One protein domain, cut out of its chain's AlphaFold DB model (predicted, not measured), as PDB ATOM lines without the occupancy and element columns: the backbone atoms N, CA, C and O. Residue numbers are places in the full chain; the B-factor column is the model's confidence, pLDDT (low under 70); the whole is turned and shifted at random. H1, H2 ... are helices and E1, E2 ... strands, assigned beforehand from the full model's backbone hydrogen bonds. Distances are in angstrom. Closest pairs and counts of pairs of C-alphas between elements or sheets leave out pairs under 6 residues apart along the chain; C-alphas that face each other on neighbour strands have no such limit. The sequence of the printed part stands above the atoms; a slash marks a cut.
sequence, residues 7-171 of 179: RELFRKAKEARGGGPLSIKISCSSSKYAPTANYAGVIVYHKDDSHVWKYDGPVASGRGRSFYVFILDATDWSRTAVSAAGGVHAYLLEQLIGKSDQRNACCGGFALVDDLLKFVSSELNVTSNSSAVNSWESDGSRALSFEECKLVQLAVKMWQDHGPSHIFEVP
ATOM      1  N   ARG A   7     -37.683  22.375 -29.141       87.62
ATOM      2  CA  ARG A   7     -36.687  22.546 -28.071       87.62
ATOM      3  C   ARG A   7     -37.284  22.401 -26.674       87.62
ATOM      4  O   ARG A   7     -36.723  21.739 -25.806       87.62
ATOM      5  N   GLU A   8     -38.456  22.995 -26.460       87.88
ATOM      6  CA  GLU A   8     -39.173  22.892 -25.190       87.88
ATOM      7  C   GLU A   8     -39.648  21.457 -24.950       87.88
ATOM      8  O   GLU A   8     -39.497  20.938 -23.844       87.88
ATOM      9  N   LEU A   9     -40.154  20.792 -25.993       89.06
ATOM     10  CA  LEU A   9     -40.527  19.380 -25.941       89.06
ATOM     11  C   LEU A   9     -39.323  18.500 -25.569       89.06
ATOM     12  O   LEU A   9     -39.446  17.593 -24.744       89.06
ATOM     13  N   PHE A  10     -38.151  18.800 -26.130       90.31
ATOM     14  CA  PHE A  10     -36.908  18.099 -25.831       90.31
ATOM     15  C   PHE A  10     -36.468  18.317 -24.379       90.31
ATOM     16  O   PHE A  10     -36.167  17.352 -23.674       90.31
ATOM     17  N   ARG A  11     -36.515  19.563 -23.892       90.31
ATOM     18  CA  ARG A  11     -36.234  19.905 -22.488       90.31
ATOM     19  C   ARG A  11     -37.174  19.176 -21.524       90.31
ATOM     20  O   ARG A  11     -36.693  18.533 -20.596       90.31
ATOM     21  N   LYS A  12     -38.492  19.211 -21.763       91.19
ATOM     22  CA  LYS A  12     -39.491  18.512 -20.931       91.19
ATOM     23  C   LYS A  12     -39.250  17.003 -20.904       91.19
ATOM     24  O   LYS A  12     -39.283  16.391 -19.839       91.19
ATOM     25  N   ALA A  13     -38.912  16.409 -22.052       92.19
ATOM     26  CA  ALA A  13     -38.550  14.997 -22.120       92.19
ATOM     27  C   ALA A  13     -37.292  14.673 -21.296       92.19
ATOM     28  O   ALA A  13     -37.236  13.621 -20.657       92.19
ATOM     29  N   LYS A  14     -36.293  15.564 -21.295       91.75
ATOM     30  CA  LYS A  14     -35.068  15.421 -20.496       91.75
ATOM     31  C   LYS A  14     -35.367  15.487 -18.998       91.75
ATOM     32  O   LYS A  14     -34.941  14.612 -18.248       91.75
ATOM     33  N   GLU A  15     -36.158  16.468 -18.577       91.56
ATOM     34  CA  GLU A  15     -36.596  16.639 -17.185       91.56
ATOM     35  C   GLU A  15     -37.404  15.438 -16.689       91.56
ATOM     36  O   GLU A  15     -37.070  14.849 -15.662       91.56
ATOM     37  N   ALA A  16     -38.390  14.990 -17.470       89.94
ATOM     38  CA  ALA A  16     -39.209  13.822 -17.149       89.94
ATOM     39  C   ALA A  16     -38.400  12.514 -17.047       89.94
ATOM     40  O   ALA A  16     -38.875  11.527 -16.486       89.94
ATOM     41  N   ARG A  17     -37.176  12.494 -17.585       87.81
ATOM     42  CA  ARG A  17     -36.248  11.358 -17.542       87.81
ATOM     43  C   ARG A  17     -35.100  11.540 -16.542       87.81
ATOM     44  O   ARG A  17     -34.143  10.770 -16.589       87.81
ATOM     45  N   GLY A  18     -35.196  12.515 -15.636       89.44
ATOM     46  CA  GLY A  18     -34.221  12.729 -14.562       89.44
ATOM     47  C   GLY A  18     -32.998  13.560 -14.961       89.44
ATOM     48  O   GLY A  18     -31.982  13.504 -14.277       89.44
ATOM     49  N   GLY A  19     -33.060  14.312 -16.065       87.44
ATOM     50  CA  GLY A  19     -32.029  15.284 -16.453       87.44
ATOM     51  C   GLY A  19     -30.797  14.710 -17.166       87.44
ATOM     52  O   GLY A  19     -29.956  15.482 -17.629       87.44
ATOM     53  N   GLY A  20     -30.686  13.385 -17.285       87.69
ATOM     54  CA  GLY A  20     -29.594  12.715 -17.999       87.69
ATOM     55  C   GLY A  20     -29.688  12.822 -19.530       87.69
ATOM     56  O   GLY A  20     -30.645  13.402 -20.052       87.69
ATOM     57  N   PRO A  21     -28.709  12.255 -20.263       88.69
ATOM     58  CA  PRO A  21     -28.741  12.199 -21.720       88.69
ATOM     59  C   PRO A  21     -30.027  11.557 -22.235       88.69
ATOM     60  O   PRO A  21     -30.518  10.549 -21.706       88.69
ATOM     61  N   LEU A  22     -30.585  12.145 -23.289       93.12
ATOM     62  CA  LEU A  22     -31.737  11.558 -23.955       93.12
ATOM     63  C   LEU A  22     -31.306  10.408 -24.858       93.12
ATOM     64  O   LEU A  22     -30.152  10.266 -25.244       93.12
ATOM     65  N   SER A  23     -32.255   9.538 -25.182       94.88
ATOM     66  CA  SER A  23     -31.978   8.352 -25.988       94.88
ATOM     67  C   SER A  23     -33.152   8.042 -26.899       94.88
ATOM     68  O   SER A  23     -34.292   8.040 -26.424       94.88
ATOM     69  N   ILE A  24     -32.862   7.666 -28.134       96.56
ATOM     70  CA  ILE A  24     -33.820   7.153 -29.107       96.56
ATOM     71  C   ILE A  24     -34.011   5.656 -28.846       96.56
ATOM     72  O   ILE A  24     -33.048   4.935 -28.584       96.56
ATOM     73  N   LYS A  25     -35.256   5.178 -28.880       96.81
ATOM     74  CA  LYS A  25     -35.567   3.742 -28.810       96.81
ATOM     75  C   LYS A  25     -36.224   3.316 -30.113       96.81
ATOM     76  O   LYS A  25     -37.328   3.768 -30.393       96.81
ATOM     77  N   ILE A  26     -35.586   2.420 -30.858       97.94
ATOM     78  CA  ILE A  26     -36.207   1.759 -32.005       97.94
ATOM     79  C   ILE A  26     -37.051   0.593 -31.487       97.94
ATOM     80  O   ILE A  26     -36.578  -0.237 -30.705       97.94
ATOM     81  N   SER A  27     -38.313   0.541 -31.897       97.31
ATOM     82  CA  SER A  27     -39.252  -0.518 -31.535       97.31
ATOM     83  C   SER A  27     -38.692  -1.901 -31.864       97.31
ATOM     84  O   SER A  27     -38.060  -2.102 -32.902       97.31
ATOM     85  N   CYS A  28     -38.949  -2.882 -31.000       95.81
ATOM     86  CA  CYS A  28     -38.668  -4.283 -31.311       95.81
ATOM     87  C   CYS A  28     -39.588  -4.829 -32.410       95.81
ATOM     88  O   CYS A  28     -39.170  -5.702 -33.161       95.81
ATOM     89  N   SER A  29     -40.795  -4.273 -32.546       96.69
ATOM     90  CA  SER A  29     -41.747  -4.628 -33.603       96.69
ATOM     91  C   SER A  29     -41.436  -3.965 -34.948       96.69
ATOM     92  O   SER A  29     -42.222  -4.101 -35.880       96.69
ATOM     93  N   SER A  30     -40.350  -3.194 -35.060       97.56
ATOM     94  CA  SER A  30     -39.987  -2.580 -36.335       97.56
ATOM     95  C   SER A  30     -39.487  -3.598 -37.350       97.56
ATOM     96  O   SER A  30     -38.800  -4.558 -37.001       97.56
ATOM     97  N   SER A  31     -39.791  -3.354 -38.623       97.75
ATOM     98  CA  SER A  31     -39.248  -4.148 -39.723       97.75
ATOM     99  C   SER A  31     -37.725  -4.028 -39.767       97.75
ATOM    100  O   SER A  31     -37.152  -3.010 -39.375       97.75
ATOM    101  N   LYS A  32     -37.048  -5.070 -40.255       97.69
ATOM    102  CA  LYS A  32     -35.621  -4.984 -40.585       97.69
ATOM    103  C   LYS A  32     -35.443  -4.169 -41.867       97.69
ATOM    104  O   LYS A  32     -36.306  -4.215 -42.744       97.69
ATOM    105  N   TYR A  33     -34.335  -3.441 -41.958       97.62
ATOM    106  CA  TYR A  33     -33.991  -2.693 -43.162       97.62
ATOM    107  C   TYR A  33     -33.579  -3.636 -44.301       97.62
ATOM    108  O   TYR A  33     -32.828  -4.592 -44.100       97.62
ATOM    109  N   ALA A  34     -34.080  -3.333 -45.490       96.31
ATOM    110  CA  ALA A  34     -33.800  -3.953 -46.768       96.31
ATOM    111  C   ALA A  34     -33.734  -2.816 -47.807       96.31
ATOM    112  O   ALA A  34     -34.702  -2.061 -47.926       96.31
ATOM    113  N   PRO A  35     -32.632  -2.669 -48.566       92.12
ATOM    114  CA  PRO A  35     -32.422  -1.515 -49.449       92.12
ATOM    115  C   PRO A  35     -33.488  -1.303 -50.532       92.12
ATOM    116  O   PRO A  35     -33.657  -0.194 -51.021       92.12
ATOM    117  N   THR A  36     -34.195  -2.362 -50.930       93.25
ATOM    118  CA  THR A  36     -35.204  -2.323 -52.000       93.25
ATOM    119  C   THR A  36     -36.623  -2.084 -51.492       93.25
ATOM    120  O   THR A  36     -37.550  -2.030 -52.296       93.25
ATOM    121  N   ALA A  37     -36.818  -2.026 -50.174       96.19
ATOM    122  CA  ALA A  37     -38.130  -1.862 -49.569       96.19
ATOM    123  C   ALA A  37     -38.420  -0.388 -49.269       96.19
ATOM    124  O   ALA A  37     -37.521   0.420 -49.029       96.19
ATOM    125  N   ASN A  38     -39.708  -0.055 -49.247       96.56
ATOM    126  CA  ASN A  38     -40.194   1.261 -48.859       96.56
ATOM    127  C   ASN A  38     -40.713   1.203 -47.429       96.56
ATOM    128  O   ASN A  38     -41.435   0.280 -47.071       96.56
ATOM    129  N   TYR A  39     -40.395   2.202 -46.614       97.88
ATOM    130  CA  TYR A  39     -40.731   2.202 -45.196       97.88
ATOM    131  C   TYR A  39     -41.552   3.414 -44.799       97.88
ATOM    132  O   TYR A  39     -41.289   4.540 -45.229       97.88
ATOM    133  N   ALA A  40     -42.495   3.178 -43.895       97.62
ATOM    134  CA  ALA A  40     -43.175   4.213 -43.141       97.62
ATOM    135  C   ALA A  40     -42.638   4.228 -41.711       97.62
ATOM    136  O   ALA A  40     -42.443   3.179 -41.094       97.62
ATOM    137  N   GLY A  41     -42.429   5.423 -41.174       98.00
ATOM    138  CA  GLY A  41     -41.891   5.648 -39.847       98.00
ATOM    139  C   GLY A  41     -42.693   6.674 -39.060       98.00
ATOM    140  O   GLY A  41     -43.208   7.659 -39.593       98.00
ATOM    141  N   VAL A  42     -42.785   6.443 -37.756       97.50
ATOM    142  CA  VAL A  42     -43.303   7.405 -36.788       97.50
ATOM    143  C   VAL A  42     -42.311   7.548 -35.646       97.50
ATOM    144  O   VAL A  42     -41.758   6.564 -35.151       97.50
ATOM    145  N   ILE A  43     -42.088   8.787 -35.222       97.38
ATOM    146  CA  ILE A  43     -41.407   9.113 -33.975       97.38
ATOM    147  C   ILE A  43     -42.430   9.668 -32.986       97.38
ATOM    148  O   ILE A  43     -43.169  10.600 -33.296       97.38
ATOM    149  N   VAL A  44     -42.496   9.079 -31.794       96.38
ATOM    150  CA  VAL A  44     -43.407   9.472 -30.717       96.38
ATOM    151  C   VAL A  44     -42.620  10.212 -29.644       96.38
ATOM    152  O   VAL A  44     -41.655   9.696 -29.067       96.38
ATOM    153  N   TYR A  45     -43.049  11.439 -29.372       94.88
ATOM    154  CA  TYR A  45     -42.434  12.329 -28.402       94.88
ATOM    155  C   TYR A  45     -43.054  12.161 -27.017       94.88
ATOM    156  O   TYR A  45     -42.323  12.052 -26.039       94.88
ATOM    157  N   HIS A  46     -44.378  12.081 -26.922       92.88
ATOM    158  CA  HIS A  46     -45.101  11.733 -25.696       92.88
ATOM    159  C   HIS A  46     -46.521  11.261 -26.037       92.88
ATOM    160  O   HIS A  46     -47.019  11.527 -27.135       92.88
ATOM    161  N   LYS A  47     -47.170  10.558 -25.105       92.31
ATOM    162  CA  LYS A  47     -48.558  10.085 -25.227       92.31
ATOM    163  C   LYS A  47     -49.280  10.243 -23.894       92.31
ATOM    164  O   LYS A  47     -48.665   9.980 -22.864       92.31
ATOM    165  N   ASP A  48     -50.553  10.638 -23.924       88.81
ATOM    166  CA  ASP A  48     -51.414  10.796 -22.735       88.81
ATOM    167  C   ASP A  48     -50.726  11.623 -21.643       88.81
ATOM    168  O   ASP A  48     -50.581  11.193 -20.499       88.81
ATOM    169  N   ASP A  49     -50.192  12.779 -22.042       87.25
ATOM    170  CA  ASP A  49     -49.436  13.672 -21.165       87.25
ATOM    171  C   ASP A  49     -48.220  13.045 -20.466       87.25
ATOM    172  O   ASP A  49     -47.715  13.591 -19.487       87.25
ATOM    173  N   SER A  50     -47.689  11.940 -20.990       91.38
ATOM    174  CA  SER A  50     -46.535  11.266 -20.413       91.38
ATOM    175  C   SER A  50     -45.396  11.050 -21.406       91.38
ATOM    176  O   SER A  50     -45.565  10.539 -22.517       91.38
ATOM    177  N   HIS A  51     -44.183  11.364 -20.949       92.50
ATOM    178  CA  HIS A  51     -42.924  11.048 -21.628       92.50
ATOM    179  C   HIS A  51     -42.507   9.575 -21.466       92.50
ATOM    180  O   HIS A  51     -41.546   9.133 -22.102       92.50
ATOM    181  N   VAL A  52     -43.224   8.803 -20.639       92.56
ATOM    182  CA  VAL A  52     -43.085   7.348 -20.474       92.56
ATOM    183  C   VAL A  52     -44.476   6.720 -20.430       92.56
ATOM    184  O   VAL A  52     -45.262   6.979 -19.525       92.56
ATOM    185  N   TRP A  53     -44.797   5.876 -21.400       93.38
ATOM    186  CA  TRP A  53     -46.166   5.416 -21.625       93.38
ATOM    187  C   TRP A  53     -46.191   3.937 -21.967       93.38
ATOM    188  O   TRP A  53     -45.180   3.326 -22.327       93.38
ATOM    189  N   LYS A  54     -47.378   3.353 -21.846       92.44
ATOM    190  CA  LYS A  54     -47.671   2.018 -22.353       92.44
ATOM    191  C   LYS A  54     -48.394   2.144 -23.687       92.44
ATOM    192  O   LYS A  54     -49.085   3.132 -23.931       92.44
ATOM    193  N   TYR A  55     -48.222   1.147 -24.534       91.75
ATOM    194  CA  TYR A  55     -48.986   1.001 -25.763       91.75
ATOM    195  C   TYR A  55     -49.393  -0.461 -25.924       91.75
ATOM    196  O   TYR A  55     -48.685  -1.359 -25.462       91.75
ATOM    197  N   ASP A  56     -50.547  -0.664 -26.542       91.44
ATOM    198  CA  ASP A  56     -51.131  -1.971 -26.830       91.44
ATOM    199  C   ASP A  56     -51.856  -1.887 -28.177       91.44
ATOM    200  O   ASP A  56     -53.076  -1.779 -28.265       91.44
ATOM    201  N   GLY A  57     -51.060  -1.766 -29.236       90.25
ATOM    202  CA  GLY A  57     -51.537  -1.676 -30.604       90.25
ATOM    203  C   GLY A  57     -51.637  -3.046 -31.280       90.25
ATOM    204  O   GLY A  57     -51.050  -4.024 -30.811       90.25
ATOM    205  N   PRO A  58     -52.321  -3.116 -32.435       90.44
ATOM    206  CA  PRO A  58     -52.523  -4.350 -33.193       90.44
ATOM    207  C   PRO A  58     -51.265  -5.183 -33.467       90.44
ATOM    208  O   PRO A  58     -51.349  -6.408 -33.509       90.44
ATOM    209  N   VAL A  59     -50.107  -4.543 -33.671       89.50
ATOM    210  CA  VAL A  59     -48.855  -5.244 -34.033       89.50
ATOM    211  C   VAL A  59     -47.750  -5.096 -32.990       89.50
ATOM    212  O   VAL A  59     -46.645  -5.619 -33.161       89.50
ATOM    213  N   ALA A  60     -47.998  -4.341 -31.921       86.81
ATOM    214  CA  ALA A  60     -46.987  -4.039 -30.926       86.81
ATOM    215  C   ALA A  60     -47.635  -3.705 -29.584       86.81
ATOM    216  O   ALA A  60     -48.497  -2.838 -29.505       86.81
ATOM    217  N   SER A  61     -47.126  -4.295 -28.508       91.31
ATOM    218  CA  SER A  61     -47.449  -3.888 -27.144       91.31
ATOM    219  C   SER A  61     -46.171  -3.684 -26.335       91.31
ATOM    220  O   SER A  61     -45.106  -4.216 -26.664       91.31
ATOM    221  N   GLY A  62     -46.229  -2.843 -25.305       92.44
ATOM    222  CA  GLY A  62     -45.082  -2.608 -24.440       92.44
ATOM    223  C   GLY A  62     -45.027  -1.226 -23.812       92.44
ATOM    224  O   GLY A  62     -46.038  -0.625 -23.449       92.44
ATOM    225  N   ARG A  63     -43.792  -0.755 -23.606       92.44
ATOM    226  CA  ARG A  63     -43.485   0.535 -22.978       92.44
ATOM    227  C   ARG A  63     -42.655   1.400 -23.912       92.44
ATOM    228  O   ARG A  63     -41.560   1.005 -24.341       92.44
ATOM    229  N   GLY A  64     -43.173   2.586 -24.190       92.44
ATOM    230  CA  GLY A  64     -42.477   3.644 -24.895       92.44
ATOM    231  C   GLY A  64     -41.886   4.671 -23.926       92.44
ATOM    232  O   GLY A  64     -42.261   4.749 -22.755       92.44
ATOM    233  N   ARG A  65     -40.917   5.437 -24.425       94.44
ATOM    234  CA  ARG A  65     -40.381   6.658 -23.796       94.44
ATOM    235  C   ARG A  65     -40.030   7.675 -24.883       94.44
ATOM    236  O   ARG A  65     -39.797   7.237 -26.007       94.44
ATOM    237  N   SER A  66     -39.998   8.973 -24.572       95.12
ATOM    238  CA  SER A  66     -39.820  10.024 -25.582       95.12
ATOM    239  C   SER A  66     -38.705   9.698 -26.562       95.12
ATOM    240  O   SER A  66     -37.665   9.175 -26.152       95.12
ATOM    241  N   PHE A  67     -38.947  10.019 -27.835       95.88
ATOM    242  CA  PHE A  67     -38.109   9.610 -28.966       95.88
ATOM    243  C   PHE A  67     -38.183   8.096 -29.215       95.88
ATOM    244  O   PHE A  67     -37.183   7.424 -29.479       95.88
ATOM    245  N   TYR A  68     -39.398   7.555 -29.111       97.56
ATOM    246  CA  TYR A  68     -39.706   6.188 -29.512       97.56
ATOM    247  C   TYR A  68     -39.964   6.150 -31.011       97.56
ATOM    248  O   TYR A  68     -40.808   6.892 -31.502       97.56
ATOM    249  N   VAL A  69     -39.268   5.283 -31.730       98.19
ATOM    250  CA  VAL A  69     -39.343   5.194 -33.185       98.19
ATOM    251  C   VAL A  69     -39.909   3.846 -33.577       98.19
ATOM    252  O   VAL A  69     -39.462   2.803 -33.101       98.19
ATOM    253  N   PHE A  70     -40.895   3.874 -34.463       98.12
ATOM    254  CA  PHE A  70     -41.521   2.691 -35.015       98.12
ATOM    255  C   PHE A  70     -41.556   2.798 -36.534       98.12
ATOM    256  O   PHE A  70     -42.159   3.713 -37.083       98.12
ATOM    257  N   ILE A  71     -40.854   1.878 -37.186       98.38
ATOM    258  CA  ILE A  71     -40.706   1.780 -38.637       98.38
ATOM    259  C   ILE A  71     -41.251   0.431 -39.101       98.38
ATOM    260  O   ILE A  71     -40.879  -0.597 -38.529       98.38
ATOM    261  N   LEU A  72     -42.099   0.427 -40.125       97.62
ATOM    262  CA  LEU A  72     -42.590  -0.781 -40.785       97.62
ATOM    263  C   LEU A  72     -42.350  -0.706 -42.292       97.62
ATOM    264  O   LEU A  72     -42.403   0.370 -42.889       97.62
ATOM    265  N   ASP A  73     -42.101  -1.868 -42.889       97.00
ATOM    266  CA  ASP A  73     -42.117  -2.056 -44.338       97.00
ATOM    267  C   ASP A  73     -43.528  -1.766 -44.859       97.00
ATOM    268  O   ASP A  73     -44.506  -2.358 -44.396       97.00
ATOM    269  N   ALA A  74     -43.604  -0.815 -45.781       95.56
ATOM    270  CA  ALA A  74     -44.802  -0.280 -46.398       95.56
ATOM    271  C   ALA A  74     -44.879  -0.572 -47.906       95.56
ATOM    272  O   ALA A  74     -45.731  -0.000 -48.588       95.56
ATOM    273  N   THR A  75     -44.015  -1.451 -48.425       93.69
ATOM    274  CA  THR A  75     -43.922  -1.783 -49.857       93.69
ATOM    275  C   THR A  75     -45.264  -2.253 -50.421       93.69
ATOM    276  O   THR A  75     -45.722  -1.728 -51.434       93.69
ATOM    277  N   ASP A  76     -45.942  -3.153 -49.702       93.00
ATOM    278  CA  ASP A  76     -47.183  -3.801 -50.152       93.00
ATOM    279  C   ASP A  76     -48.418  -3.385 -49.336       93.00
ATOM    280  O   ASP A  76     -49.398  -4.126 -49.215       93.00
ATOM    281  N   TRP A  77     -48.399  -2.198 -48.726       91.19
ATOM    282  CA  TRP A  77     -49.537  -1.753 -47.923       91.19
ATOM    283  C   TRP A  77     -50.791  -1.520 -48.765       91.19
ATOM    284  O   TRP A  77     -50.790  -0.817 -49.779       91.19
ATOM    285  N   SER A  78     -51.912  -2.067 -48.287       90.25
ATOM    286  CA  SER A  78     -53.218  -1.886 -48.916       90.25
ATOM    287  C   SER A  78     -53.609  -0.410 -48.932       90.25
ATOM    288  O   SER A  78     -53.862   0.193 -47.887       90.25
ATOM    289  N   ARG A  79     -53.739   0.160 -50.136       86.81
ATOM    290  CA  ARG A  79     -54.191   1.548 -50.329       86.81
ATOM    291  C   ARG A  79     -55.536   1.813 -49.658       86.81
ATOM    292  O   ARG A  79     -55.731   2.885 -49.095       86.81
ATOM    293  N   THR A  80     -56.441   0.835 -49.678       82.94
ATOM    294  CA  THR A  80     -57.758   0.941 -49.040       82.94
ATOM    295  C   THR A  80     -57.635   1.057 -47.524       82.94
ATOM    296  O   THR A  80     -58.248   1.943 -46.932       82.94
ATOM    297  N   ALA A  81     -56.815   0.210 -46.894       79.69
ATOM    298  CA  ALA A  81     -56.599   0.252 -45.447       79.69
ATOM    299  C   ALA A  81     -55.915   1.559 -45.020       79.69
ATOM    300  O   ALA A  81     -56.360   2.222 -44.086       79.69
ATOM    301  N   VAL A  82     -54.889   1.972 -45.770       86.62
ATOM    302  CA  VAL A  82     -54.169   3.232 -45.552       86.62
ATOM    303  C   VAL A  82     -55.105   4.435 -45.669       86.62
ATOM    304  O   VAL A  82     -55.096   5.316 -44.811       86.62
ATOM    305  N   SER A  83     -55.945   4.470 -46.707       83.62
ATOM    306  CA  SER A  83     -56.904   5.556 -46.906       83.62
ATOM    307  C   SER A  83     -57.955   5.604 -45.796       83.62
ATOM    308  O   SER A  83     -58.336   6.694 -45.379       83.62
ATOM    309  N   ALA A  84     -58.410   4.450 -45.296       77.62
ATOM    310  CA  ALA A  84     -59.397   4.376 -44.216       77.62
ATOM    311  C   ALA A  84     -58.865   4.898 -42.867       77.62
ATOM    312  O   ALA A  84     -59.650   5.350 -42.033       77.62
ATOM    313  N   ALA A  85     -57.547   4.857 -42.667       78.62
ATOM    314  CA  ALA A  85     -56.870   5.424 -41.503       78.62
ATOM    315  C   ALA A  85     -56.459   6.897 -41.692       78.62
ATOM    316  O   ALA A  85     -55.923   7.509 -40.775       78.62
ATOM    317  N   GLY A  86     -56.701   7.484 -42.869       79.69
ATOM    318  CA  GLY A  86     -56.370   8.880 -43.164       79.69
ATOM    319  C   GLY A  86     -54.963   9.106 -43.716       79.69
ATOM    320  O   GLY A  86     -54.589  10.254 -43.901       79.69
ATOM    321  N   GLY A  87     -54.195   8.053 -44.012       89.62
ATOM    322  CA  GLY A  87     -52.858   8.159 -44.602       89.62
ATOM    323  C   GLY A  87     -51.867   7.144 -44.035       89.62
ATOM    324  O   GLY A  87     -52.149   6.438 -43.070       89.62
ATOM    325  N   VAL A  88     -50.678   7.071 -44.641       92.44
ATOM    326  CA  VAL A  88     -49.650   6.061 -44.314       92.44
ATOM    327  C   VAL A  88     -49.200   6.169 -42.854       92.44
ATOM    328  O   VAL A  88     -49.148   5.169 -42.143       92.44
ATOM    329  N   HIS A  89     -48.922   7.380 -42.370       94.75
ATOM    330  CA  HIS A  89     -48.425   7.572 -41.004       94.75
ATOM    331  C   HIS A  89     -49.522   7.435 -39.945       94.75
ATOM    332  O   HIS A  89     -49.258   6.921 -38.861       94.75
ATOM    333  N   ALA A  90     -50.753   7.844 -40.263       92.50
ATOM    334  CA  ALA A  90     -51.895   7.613 -39.389       92.50
ATOM    335  C   ALA A  90     -52.177   6.110 -39.260       92.50
ATOM    336  O   ALA A  90     -52.283   5.612 -38.145       92.50
ATOM    337  N   TYR A  91     -52.163   5.361 -40.368       93.56
ATOM    338  CA  TYR A  91     -52.260   3.900 -40.341       93.56
ATOM    339  C   TYR A  91     -51.157   3.265 -39.482       93.56
ATOM    340  O   TYR A  91     -51.450   2.453 -38.607       93.56
ATOM    341  N   LEU A  92     -49.898   3.679 -39.669       95.12
ATOM    342  CA  LEU A  92     -48.759   3.191 -38.885       95.12
ATOM    343  C   LEU A  92     -48.921   3.450 -37.381       95.12
ATOM    344  O   LEU A  92     -48.655   2.568 -36.565       95.12
ATOM    345  N   LEU A  93     -49.356   4.656 -37.006       94.56
ATOM    346  CA  LEU A  93     -49.601   5.004 -35.610       94.56
ATOM    347  C   LEU A  93     -50.732   4.146 -35.025       94.56
ATOM    348  O   LEU A  93     -50.612   3.658 -33.905       94.56
ATOM    349  N   GLU A  94     -51.792   3.901 -35.798       94.25
ATOM    350  CA  GLU A  94     -52.892   2.992 -35.453       94.25
ATOM    351  C   GLU A  94     -52.381   1.581 -35.132       94.25
ATOM    352  O   GLU A  94     -52.803   0.998 -34.136       94.25
ATOM    353  N   GLN A  95     -51.421   1.065 -35.910       93.44
ATOM    354  CA  GLN A  95     -50.792  -0.234 -35.646       93.44
ATOM    355  C   GLN A  95     -49.985  -0.248 -34.334       93.44
ATOM    356  O   GLN A  95     -49.923  -1.280 -33.662       93.44
ATOM    357  N   LEU A  96     -49.378   0.881 -33.950       94.12
ATOM    358  CA  LEU A  96     -48.550   0.984 -32.744       94.12
ATOM    359  C   LEU A  96     -49.361   1.154 -31.458       94.12
ATOM    360  O   LEU A  96     -49.039   0.527 -30.452       94.12
ATOM    361  N   ILE A  97     -50.346   2.054 -31.457       91.88
ATOM    362  CA  ILE A  97     -51.041   2.478 -30.228       91.88
ATOM    363  C   ILE A  97     -52.551   2.234 -30.248       91.88
ATOM    364  O   ILE A  97     -53.205   2.505 -29.249       91.88
ATOM    365  N   GLY A  98     -53.108   1.734 -31.351       88.94
ATOM    366  CA  GLY A  98     -54.551   1.579 -31.523       88.94
ATOM    367  C   GLY A  98     -55.250   2.854 -32.010       88.94
ATOM    368  O   GLY A  98     -54.725   3.967 -31.946       88.94
ATOM    369  N   LYS A  99     -56.468   2.685 -32.538       82.94
ATOM    370  CA  LYS A  99     -57.229   3.752 -33.214       82.94
ATOM    371  C   LYS A  99     -57.772   4.830 -32.275       82.94
ATOM    372  O   LYS A  99     -57.784   6.004 -32.633       82.94
ATOM    373  N   SER A 100     -58.221   4.449 -31.082       76.56
ATOM    374  CA  SER A 100     -58.792   5.373 -30.090       76.56
ATOM    375  C   SER A 100     -57.781   6.390 -29.558       76.56
ATOM    376  O   SER A 100     -58.166   7.469 -29.112       76.56
ATOM    377  N   ASP A 101     -56.493   6.068 -29.649       78.19
ATOM    378  CA  ASP A 101     -55.453   6.694 -28.836       78.19
ATOM    379  C   ASP A 101     -54.616   7.729 -29.599       78.19
ATOM    380  O   ASP A 101     -53.776   8.418 -29.017       78.19
ATOM    381  N   GLN A 102     -54.842   7.876 -30.907       80.50
ATOM    382  CA  GLN A 102     -54.020   8.730 -31.769       80.50
ATOM    383  C   GLN A 102     -54.050  10.210 -31.389       80.50
ATOM    384  O   GLN A 102     -53.045  10.906 -31.518       80.50
ATOM    385  N   ARG A 103     -55.189  10.701 -30.890       80.38
ATOM    386  CA  ARG A 103     -55.389  12.127 -30.576       80.38
ATOM    387  C   ARG A 103     -54.530  12.620 -29.411       80.38
ATOM    388  O   ARG A 103     -54.287  13.820 -29.301       80.38
ATOM    389  N   ASN A 104     -54.047  11.700 -28.580       85.88
ATOM    390  CA  ASN A 104     -53.255  12.005 -27.392       85.88
ATOM    391  C   ASN A 104     -51.757  11.745 -27.595       85.88
ATOM    392  O   ASN A 104     -50.998  11.784 -26.628       85.88
ATOM    393  N   ALA A 105     -51.322  11.457 -28.825       91.12
ATOM    394  CA  ALA A 105     -49.929  11.191 -29.150       91.12
ATOM    395  C   ALA A 105     -49.296  12.384 -29.880       91.12
ATOM    396  O   ALA A 105     -49.626  12.686 -31.027       91.12
ATOM    397  N   CYS A 106     -48.315  13.019 -29.243       93.31
ATOM    398  CA  CYS A 106     -47.447  13.976 -29.913       93.31
ATOM    399  C   CYS A 106     -46.388  13.204 -30.697       93.31
ATOM    400  O   CYS A 106     -45.523  12.539 -30.118       93.31
ATOM    401  N   CYS A 107     -46.477  13.258 -32.022       94.62
ATOM    402  CA  CYS A 107     -45.639  12.467 -32.912       94.62
ATOM    403  C   CYS A 107     -45.333  13.192 -34.228       94.62
ATOM    404  O   CYS A 107     -45.961  14.201 -34.567       94.62
ATOM    405  N   GLY A 108     -44.343  12.660 -34.943       95.25
ATOM    406  CA  GLY A 108     -43.959  13.060 -36.291       95.25
ATOM    407  C   GLY A 108     -43.896  11.852 -37.228       95.25
ATOM    408  O   GLY A 108     -43.463  10.773 -36.820       95.25
ATOM    409  N   GLY A 109     -44.337  12.029 -38.471       96.56
ATOM    410  CA  GLY A 109     -44.293  11.011 -39.525       96.56
ATOM    411  C   GLY A 109     -43.154  11.247 -40.520       96.56
ATOM    412  O   GLY A 109     -42.868  12.392 -40.887       96.56
ATOM    413  N   PHE A 110     -42.520  10.163 -40.964       97.75
ATOM    414  CA  PHE A 110     -41.475  10.154 -41.987       97.75
ATOM    415  C   PHE A 110     -41.532   8.869 -42.823       97.75
ATOM    416  O   PHE A 110     -42.044   7.850 -42.376       97.75
ATOM    417  N   ALA A 111     -40.960   8.889 -44.023       97.44
ATOM    418  CA  ALA A 111     -40.907   7.726 -44.906       97.44
ATOM    419  C   ALA A 111     -39.522   7.578 -45.539       97.44
ATOM    420  O   ALA A 111     -38.890   8.580 -45.859       97.44
ATOM    421  N   LEU A 112     -39.072   6.346 -45.761       97.31
ATOM    422  CA  LEU A 112     -37.889   6.033 -46.565       97.31
ATOM    423  C   LEU A 112     -38.381   5.383 -47.857       97.31
ATOM    424  O   LEU A 112     -38.936   4.289 -47.810       97.31
ATOM    425  N   VAL A 113     -38.250   6.081 -48.982       95.06
ATOM    426  CA  VAL A 113     -38.756   5.617 -50.282       95.06
ATOM    427  C   VAL A 113     -37.617   5.657 -51.277       95.06
ATOM    428  O   VAL A 113     -37.058   6.734 -51.474       95.06
ATOM    429  N   ASP A 114     -37.284   4.518 -51.877       91.50
ATOM    430  CA  ASP A 114     -36.134   4.384 -52.785       91.50
ATOM    431  C   ASP A 114     -34.838   4.954 -52.165       91.50
ATOM    432  O   ASP A 114     -34.136   5.762 -52.769       91.50
ATOM    433  N   ASP A 115     -34.583   4.600 -50.899       89.69
ATOM    434  CA  ASP A 115     -33.472   5.092 -50.060       89.69
ATOM    435  C   ASP A 115     -33.455   6.617 -49.802       89.69
ATOM    436  O   ASP A 115     -32.557   7.158 -49.154       89.69
ATOM    437  N   LEU A 116     -34.498   7.338 -50.230       95.31
ATOM    438  CA  LEU A 116     -34.672   8.759 -49.956       95.31
ATOM    439  C   LEU A 116     -35.574   8.978 -48.739       95.31
ATOM    440  O   LEU A 116     -36.771   8.674 -48.748       95.31
ATOM    441  N   LEU A 117     -35.001   9.579 -47.696       96.75
ATOM    442  CA  LEU A 117     -35.724   9.929 -46.478       96.75
ATOM    443  C   LEU A 117     -36.568  11.199 -46.680       96.75
ATOM    444  O   LEU A 117     -36.062  12.271 -47.014       96.75
ATOM    445  N   LYS A 118     -37.873  11.074 -46.445       96.75
ATOM    446  CA  LYS A 118     -38.891  12.121 -46.568       96.75
ATOM    447  C   LYS A 118     -39.497  12.407 -45.197       96.75
ATOM    448  O   LYS A 118     -39.909  11.494 -44.494       96.75
ATOM    449  N   PHE A 119     -39.624  13.681 -44.842       95.88
ATOM    450  CA  PHE A 119     -40.076  14.121 -43.512       95.88
ATOM    451  C   PHE A 119     -41.475  14.743 -43.538       95.88
ATOM    452  O   PHE A 119     -41.703  15.770 -42.907       95.88
ATOM    453  N   VAL A 120     -42.390  14.194 -44.342       91.50
ATOM    454  CA  VAL A 120     -43.690  14.819 -44.625       91.50
ATOM    455  C   VAL A 120     -44.842  13.917 -44.191       91.50
ATOM    456  O   VAL A 120     -44.923  12.773 -44.624       91.50
ATOM    457  N   SER A 121     -45.779  14.449 -43.405       90.31
ATOM    458  CA  SER A 121     -47.065  13.826 -43.070       90.31
ATOM    459  C   SER A 121     -48.156  14.891 -43.047       90.31
ATOM    460  O   SER A 121     -48.006  15.925 -42.398       90.31
ATOM    461  N   SER A 122     -49.264  14.639 -43.748       86.31
ATOM    462  CA  SER A 122     -50.392  15.578 -43.784       86.31
ATOM    463  C   SER A 122     -51.287  15.476 -42.551       86.31
ATOM    464  O   SER A 122     -52.149  16.325 -42.367       86.31
ATOM    465  N   GLU A 123     -51.075  14.461 -41.711       86.44
ATOM    466  CA  GLU A 123     -51.890  14.147 -40.544       86.44
ATOM    467  C   GLU A 123     -51.102  14.399 -39.253       86.44
ATOM    468  O   GLU A 123     -51.488  15.225 -38.428       86.44
ATOM    469  N   LEU A 124     -49.951  13.740 -39.077       89.06
ATOM    470  CA  LEU A 124     -49.234  13.755 -37.797       89.06
ATOM    471  C   LEU A 124     -48.490  15.075 -37.561       89.06
ATOM    472  O   LEU A 124     -48.512  15.633 -36.458       89.06
ATOM    473  N   ASN A 125     -47.860  15.616 -38.605       89.19
ATOM    474  CA  ASN A 125     -46.976  16.774 -38.460       89.19
ATOM    475  C   ASN A 125     -47.774  18.069 -38.234       89.19
ATOM    476  O   ASN A 125     -47.360  18.899 -37.421       89.19
ATOM    477  N   VAL A 126     -48.971  18.174 -38.826       88.00
ATOM    478  CA  VAL A 126     -49.871  19.340 -38.715       88.00
ATOM    479  C   VAL A 126     -50.732  19.353 -37.445       88.00
ATOM    480  O   VAL A 126     -51.371  20.358 -37.144       88.00
ATOM    481  N   THR A 127     -50.782  18.246 -36.698       86.50
ATOM    482  CA  THR A 127     -51.667  18.129 -35.530       86.50
ATOM    483  C   THR A 127     -51.099  18.872 -34.320       86.50
ATOM    484  O   THR A 127     -49.933  18.673 -33.951       86.50
ATOM    485  N   SER A 128     -51.962  19.658 -33.674       88.12
ATOM    486  CA  SER A 128     -51.758  20.323 -32.380       88.12
ATOM    487  C   SER A 128     -52.704  19.740 -31.332       88.12
ATOM    488  O   SER A 128     -53.768  19.223 -31.674       88.12
ATOM    489  N   ASN A 129     -52.350  19.861 -30.058       86.00
ATOM    490  CA  ASN A 129     -53.231  19.513 -28.948       86.00
ATOM    491  C   ASN A 129     -52.965  20.450 -27.765       86.00
ATOM    492  O   ASN A 129     -51.819  20.699 -27.389       86.00
ATOM    493  N   SER A 130     -54.042  20.963 -27.180       80.50
ATOM    494  CA  SER A 130     -54.034  21.884 -26.045       80.50
ATOM    495  C   SER A 130     -54.324  21.162 -24.721       80.50
ATOM    496  O   SER A 130     -55.250  21.544 -24.003       80.50
ATOM    497  N   SER A 131     -53.573  20.103 -24.404       76.94
ATOM    498  CA  SER A 131     -53.676  19.445 -23.095       76.94
ATOM    499  C   SER A 131     -53.115  20.325 -21.970       76.94
ATOM    500  O   SER A 131     -52.222  21.143 -22.189       76.94
ATOM    501  N   ALA A 132     -53.625  20.147 -20.750       66.56
ATOM    502  CA  ALA A 132     -53.235  20.924 -19.575       66.56
ATOM    503  C   ALA A 132     -51.798  20.647 -19.097       66.56
ATOM    504  O   ALA A 132     -51.209  21.498 -18.434       66.56
ATOM    505  N   VAL A 133     -51.239  19.470 -19.407       74.75
ATOM    506  CA  VAL A 133     -49.929  19.039 -18.892       74.75
ATOM    507  C   VAL A 133     -48.863  19.091 -19.984       74.75
ATOM    508  O   VAL A 133     -47.870  19.801 -19.835       74.75
ATOM    509  N   ASN A 134     -49.070  18.391 -21.104       77.44
ATOM    510  CA  ASN A 134     -48.148  18.391 -22.236       77.44
ATOM    511  C   ASN A 134     -48.877  18.781 -23.524       77.44
ATOM    512  O   ASN A 134     -49.127  17.953 -24.401       77.44
ATOM    513  N   SER A 135     -49.204  20.067 -23.650       83.50
ATOM    514  CA  SER A 135     -49.640  20.640 -24.922       83.50
ATOM    515  C   SER A 135     -48.513  20.638 -25.956       83.50
ATOM    516  O   SER A 135     -47.325  20.734 -25.630       83.50
ATOM    517  N   TRP A 136     -48.892  20.558 -27.229       88.69
ATOM    518  CA  TRP A 136     -47.986  20.796 -28.344       88.69
ATOM    519  C   TRP A 136     -48.691  21.574 -29.445       88.69
ATOM    520  O   TRP A 136     -49.855  21.336 -29.774       88.69
ATOM    521  N   GLU A 137     -47.941  22.470 -30.071       88.81
ATOM    522  CA  GLU A 137     -48.388  23.196 -31.250       88.81
ATOM    523  C   GLU A 137     -47.612  22.705 -32.467       88.81
ATOM    524  O   GLU A 137     -46.382  22.609 -32.456       88.81
ATOM    525  N   SER A 138     -48.337  22.389 -33.530       87.12
ATOM    526  CA  SER A 138     -47.794  22.388 -34.877       87.12
ATOM    527  C   SER A 138     -47.760  23.818 -35.412       87.12
ATOM    528  O   SER A 138     -48.634  24.629 -35.106       87.12
ATOM    529  N   ASP A 139     -46.773  24.113 -36.248       85.00
ATOM    530  CA  ASP A 139     -46.738  25.330 -37.059       85.00
ATOM    531  C   ASP A 139     -47.612  25.239 -38.333       85.00
ATOM    532  O   ASP A 139     -47.592  26.142 -39.167       85.00
ATOM    533  N   GLY A 140     -48.384  24.156 -38.496       86.81
ATOM    534  CA  GLY A 140     -49.237  23.904 -39.662       86.81
ATOM    535  C   GLY A 140     -48.488  23.329 -40.868       86.81
ATOM    536  O   GLY A 140     -49.109  23.009 -41.885       86.81
ATOM    537  N   SER A 141     -47.168  23.151 -40.770       89.69
ATOM    538  CA  SER A 141     -46.359  22.493 -41.791       89.69
ATOM    539  C   SER A 141     -46.609  20.989 -41.808       89.69
ATOM    540  O   SER A 141     -46.665  20.316 -40.778       89.69
ATOM    541  N   ARG A 142     -46.683  20.427 -43.018       92.12
ATOM    542  CA  ARG A 142     -46.657  18.970 -43.213       92.12
ATOM    543  C   ARG A 142     -45.257  18.394 -43.032       92.12
ATOM    544  O   ARG A 142     -45.122  17.187 -42.872       92.12
ATOM    545  N   ALA A 143     -44.217  19.220 -43.114       93.69
ATOM    546  CA  ALA A 143     -42.846  18.794 -42.875       93.69
ATOM    547  C   ALA A 143     -42.551  18.694 -41.367       93.69
ATOM    548  O   ALA A 143     -43.325  19.170 -40.540       93.69
ATOM    549  N   LEU A 144     -41.429  18.077 -41.012       93.25
ATOM    550  CA  LEU A 144     -40.863  18.155 -39.667       93.25
ATOM    551  C   LEU A 144     -40.012  19.431 -39.486       93.25
ATOM    552  O   LEU A 144     -39.522  20.045 -40.445       93.25
ATOM    553  N   SER A 145     -39.823  19.866 -38.236       91.50
ATOM    554  CA  SER A 145     -38.848  20.909 -37.894       91.50
ATOM    555  C   SER A 145     -37.426  20.462 -38.230       91.50
ATOM    556  O   SER A 145     -37.167  19.284 -38.462       91.50
ATOM    557  N   PHE A 146     -36.498  21.411 -38.326       91.25
ATOM    558  CA  PHE A 146     -35.115  21.082 -38.675       91.25
ATOM    559  C   PHE A 146     -34.487  20.149 -37.628       91.25
ATOM    560  O   PHE A 146     -33.800  19.184 -37.962       91.25
ATOM    561  N   GLU A 147     -34.788  20.412 -36.363       90.62
ATOM    562  CA  GLU A 147     -34.393  19.630 -35.204       90.62
ATOM    563  C   GLU A 147     -35.008  18.224 -35.230       90.62
ATOM    564  O   GLU A 147     -34.298  17.234 -35.035       90.62
ATOM    565  N   GLU A 148     -36.301  18.114 -35.551       93.00
ATOM    566  CA  GLU A 148     -36.973  16.824 -35.736       93.00
ATOM    567  C   GLU A 148     -36.359  16.024 -36.893       93.00
ATOM    568  O   GLU A 148     -36.076  14.837 -36.730       93.00
ATOM    569  N   CYS A 149     -36.088  16.663 -38.038       94.50
ATOM    570  CA  CYS A 149     -35.429  16.022 -39.179       94.50
ATOM    571  C   CYS A 149     -34.077  15.428 -38.778       94.50
ATOM    572  O   CYS A 149     -33.800  14.275 -39.100       94.50
ATOM    573  N   LYS A 150     -33.248  16.176 -38.038       93.31
ATOM    574  CA  LYS A 150     -31.949  15.687 -37.548       93.31
ATOM    575  C   LYS A 150     -32.093  14.465 -36.647       93.31
ATOM    576  O   LYS A 150     -31.317  13.517 -36.773       93.31
ATOM    577  N   LEU A 151     -33.081  14.475 -35.757       94.25
ATOM    578  CA  LEU A 151     -33.325  13.353 -34.859       94.25
ATOM    579  C   LEU A 151     -33.814  12.112 -35.618       94.25
ATOM    580  O   LEU A 151     -33.354  11.005 -35.345       94.25
ATOM    581  N   VAL A 152     -34.697  12.290 -36.604       96.75
ATOM    582  CA  VAL A 152     -35.173  11.202 -37.470       96.75
ATOM    583  C   VAL A 152     -34.046  10.656 -38.347       96.75
ATOM    584  O   VAL A 152     -33.923   9.443 -38.464       96.75
ATOM    585  N   GLN A 153     -33.183  11.505 -38.913       96.69
ATOM    586  CA  GLN A 153     -32.003  11.063 -39.671       96.69
ATOM    587  C   GLN A 153     -31.093  10.178 -38.824       96.69
ATOM    588  O   GLN A 153     -30.687   9.106 -39.271       96.69
ATOM    589  N   LEU A 154     -30.810  10.601 -37.587       96.00
ATOM    590  CA  LEU A 154     -30.043   9.796 -36.645       96.00
ATOM    591  C   LEU A 154     -30.755   8.466 -36.364       96.00
ATOM    592  O   LEU A 154     -30.138   7.413 -36.476       96.00
ATOM    593  N   ALA A 155     -32.055   8.492 -36.056       97.19
ATOM    594  CA  ALA A 155     -32.824   7.282 -35.775       97.19
ATOM    595  C   ALA A 155     -32.827   6.284 -36.942       97.19
ATOM    596  O   ALA A 155     -32.609   5.094 -36.723       97.19
ATOM    597  N   VAL A 156     -33.060   6.762 -38.168       97.88
ATOM    598  CA  VAL A 156     -33.078   5.933 -39.381       97.88
ATOM    599  C   VAL A 156     -31.704   5.335 -39.629       97.88
ATOM    600  O   VAL A 156     -31.621   4.129 -39.834       97.88
ATOM    601  N   LYS A 157     -30.634   6.130 -39.512       97.19
ATOM    602  CA  LYS A 157     -29.266   5.623 -39.635       97.19
ATOM    603  C   LYS A 157     -28.988   4.504 -38.630       97.19
ATOM    604  O   LYS A 157     -28.546   3.428 -39.018       97.19
ATOM    605  N   MET A 158     -29.294   4.723 -37.351       96.94
ATOM    606  CA  MET A 158     -29.061   3.703 -36.325       96.94
ATOM    607  C   MET A 158     -29.917   2.448 -36.550       96.94
ATOM    608  O   MET A 158     -29.470   1.335 -36.287       96.94
ATOM    609  N   TRP A 159     -31.141   2.602 -37.056       98.19
ATOM    610  CA  TRP A 159     -31.989   1.472 -37.431       98.19
ATOM    611  C   TRP A 159     -31.452   0.702 -38.647       98.19
ATOM    612  O   TRP A 159     -31.498  -0.524 -38.633       98.19
ATOM    613  N   GLN A 160     -30.910   1.374 -39.665       97.44
ATOM    614  CA  GLN A 160     -30.259   0.717 -40.805       97.44
ATOM    615  C   GLN A 160     -29.011  -0.064 -40.365       97.44
ATOM    616  O   GLN A 160     -28.828  -1.204 -40.788       97.44
ATOM    617  N   ASP A 161     -28.200   0.518 -39.475       97.06
ATOM    618  CA  ASP A 161     -26.925  -0.056 -39.031       97.06
ATOM    619  C   ASP A 161     -27.107  -1.235 -38.046       97.06
ATOM    620  O   ASP A 161     -26.328  -2.189 -38.061       97.06
ATOM    621  N   HIS A 162     -28.132  -1.193 -37.185       97.38
ATOM    622  CA  HIS A 162     -28.291  -2.152 -36.077       97.38
ATOM    623  C   HIS A 162     -29.613  -2.931 -36.086       97.38
ATOM    624  O   HIS A 162     -29.741  -3.957 -35.417       97.38
ATOM    625  N   GLY A 163     -30.615  -2.473 -36.832       96.75
ATOM    626  CA  GLY A 163     -31.943  -3.075 -36.869       96.75
ATOM    627  C   GLY A 163     -32.846  -2.709 -35.676       96.75
ATOM    628  O   GLY A 163     -32.564  -1.786 -34.904       96.75
ATOM    629  N   PRO A 164     -33.986  -3.407 -35.528       97.44
ATOM    630  CA  PRO A 164     -34.984  -3.124 -34.495       97.44
ATOM    631  C   PRO A 164     -34.489  -3.451 -33.077       97.44
ATOM    632  O   PRO A 164     -33.466  -4.102 -32.894       97.44
ATOM    633  N   SER A 165     -35.256  -3.043 -32.061       95.50
ATOM    634  CA  SER A 165     -35.013  -3.344 -30.635       95.50
ATOM    635  C   SER A 165     -33.756  -2.721 -30.009       95.50
ATOM    636  O   SER A 165     -33.321  -3.159 -28.941       95.50
ATOM    637  N   HIS A 166     -33.197  -1.680 -30.620       95.88
ATOM    638  CA  HIS A 166     -32.017  -1.001 -30.095       95.88
ATOM    639  C   HIS A 166     -32.338   0.354 -29.461       95.88
ATOM    640  O   HIS A 166     -33.313   1.036 -29.792       95.88
ATOM    641  N   ILE A 167     -31.484   0.737 -28.516       96.06
ATOM    642  CA  ILE A 167     -31.514   2.017 -27.820       96.06
ATOM    643  C   ILE A 167     -30.189   2.714 -28.081       96.06
ATOM    644  O   ILE A 167     -29.136   2.115 -27.888       96.06
ATOM    645  N   PHE A 168     -30.258   3.991 -28.438       94.81
ATOM    646  CA  PHE A 168     -29.082   4.806 -28.714       94.81
ATOM    647  C   PHE A 168     -29.191   6.126 -27.978       94.81
ATOM    648  O   PHE A 168     -30.254   6.749 -27.974       94.81
ATOM    649  N   GLU A 169     -28.110   6.552 -27.345       94.31
ATOM    650  CA  GLU A 169     -28.037   7.881 -26.750       94.31
ATOM    651  C   GLU A 169     -27.988   8.944 -27.850       94.31
ATOM    652  O   GLU A 169     -27.373   8.751 -28.900       94.31
ATOM    653  N   VAL A 170     -28.677  10.060 -27.625       91.44
ATOM    654  CA  VAL A 170     -28.594  11.228 -28.499       91.44
ATOM    655  C   VAL A 170     -27.245  11.894 -28.218       91.44
ATOM    656  O   VAL A 170     -27.000  12.274 -27.073       91.44
ATOM    657  N   PRO A 171     -26.353  12.043 -29.215       87.81
ATOM    658  CA  PRO A 171     -25.052  12.653 -28.981       87.81
ATOM    659  C   PRO A 171     -25.194  14.083 -28.447       87.81
ATOM    660  O   PRO A 171     -26.055  14.835 -28.903       87.81
TER     661      PRO A 171
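AT A GLANCE: This is residues 7 to 171 of the 179 residues of an uncharacterized protein of Tribonema minus (UniProt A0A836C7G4). A six-stranded sheet, curled like part of a barrel, wraps round one long helix, H4; over its other face lie H3 and the small hairpin E3 and E4, a second sheet only partly face to face with the first. H1 only grazes the large sheet, and H2 lies beyond H3, far from the middle. The 165 printed residues run H1 E1 E2 E3 E4 E5 H2 H3 E6 E7 H4 E8; the large sheet is mixed, in the order E7 E6 E2 E5 E1 E8, and the class is mixed, helices and strands. The whole is compact, with a radius of gyration of the C-alphas of 14.6 A, rounded, and spans 40 by 33 by 29 A.

IN THESE COORDINATES: The large sheet holds E7, residues 116 to 118; E6, 105 to 113, 24.5 A long; E2, 39 to 47, 22.9 A; E5, 68 to 73, 17.1 A; E1, 23 to 26; and E8, 167 to 169, ending at C-alpha 169 (-28.037, 7.881, -26.750). E3, 52 to 57, 16.0 A, and E4, 60 to 65, 14.5 A, form the small sheet. H4, 146 to 162, measures 24.4 A from C-alpha 146 (-35.115, 21.082, -38.675). H3 is 88 to 97, 14.6 A; H2 is 79 to 84; H1, 7 to 16, 14.2 A, begins at C-alpha 7 (-36.687, 22.546, -28.071).

HOW THE PARTS SIT: The large sheet is twisted. E2 and E6 are antiparallel, with N 41 and O 110 at 2.7 A; E2 and E5 are antiparallel, with N 44 and O 68 at 2.8 A. E5 and E1 are parallel, with N 69 and O 25 at 2.8 A. At the edges, E7 forms a hairpin with E6, N 118 and O 111 at 2.8 A, and E8 is antiparallel to E1, N 24 and O 168 at 2.8 A. H4 and H3 are on opposite faces, giving three layers, helices on both faces of a sheet. The closest C-alphas of H4 and E1 are those of Ala 155 and Ile 24, 6.7 A. H3, at a height over the sheet of 7.2 A, lies over E2, slantwise to the strands at 52 degrees on the local plane. E5, H2, H3 and E6 make a split strand-helix-strand unit, two strands running the same way with E2 between them; its crossover is right-handed. H2 and H3 touch only at the corner, the C-alphas of Val 82 and Val 88 5.5 A apart. The hairpin E3 and E4, N 57 and O 60 at 2.8 A, makes a sandwich, two sheets face to face, with the large sheet, the best planes 24 degrees apart. In H1, H2, H3 and H4 every O i to N i+4 pair is within hydrogen-bond range.

THE WHOLE: The C-alphas farthest apart are those of Gly 19 and Thr 80, 43.9 A. The printed part has no cut. The links E1 to E2, 12 residues, and E7 to H4, 27 residues, are long. The mean pLDDT of the printed part is 91.6; residue 132 is under 70.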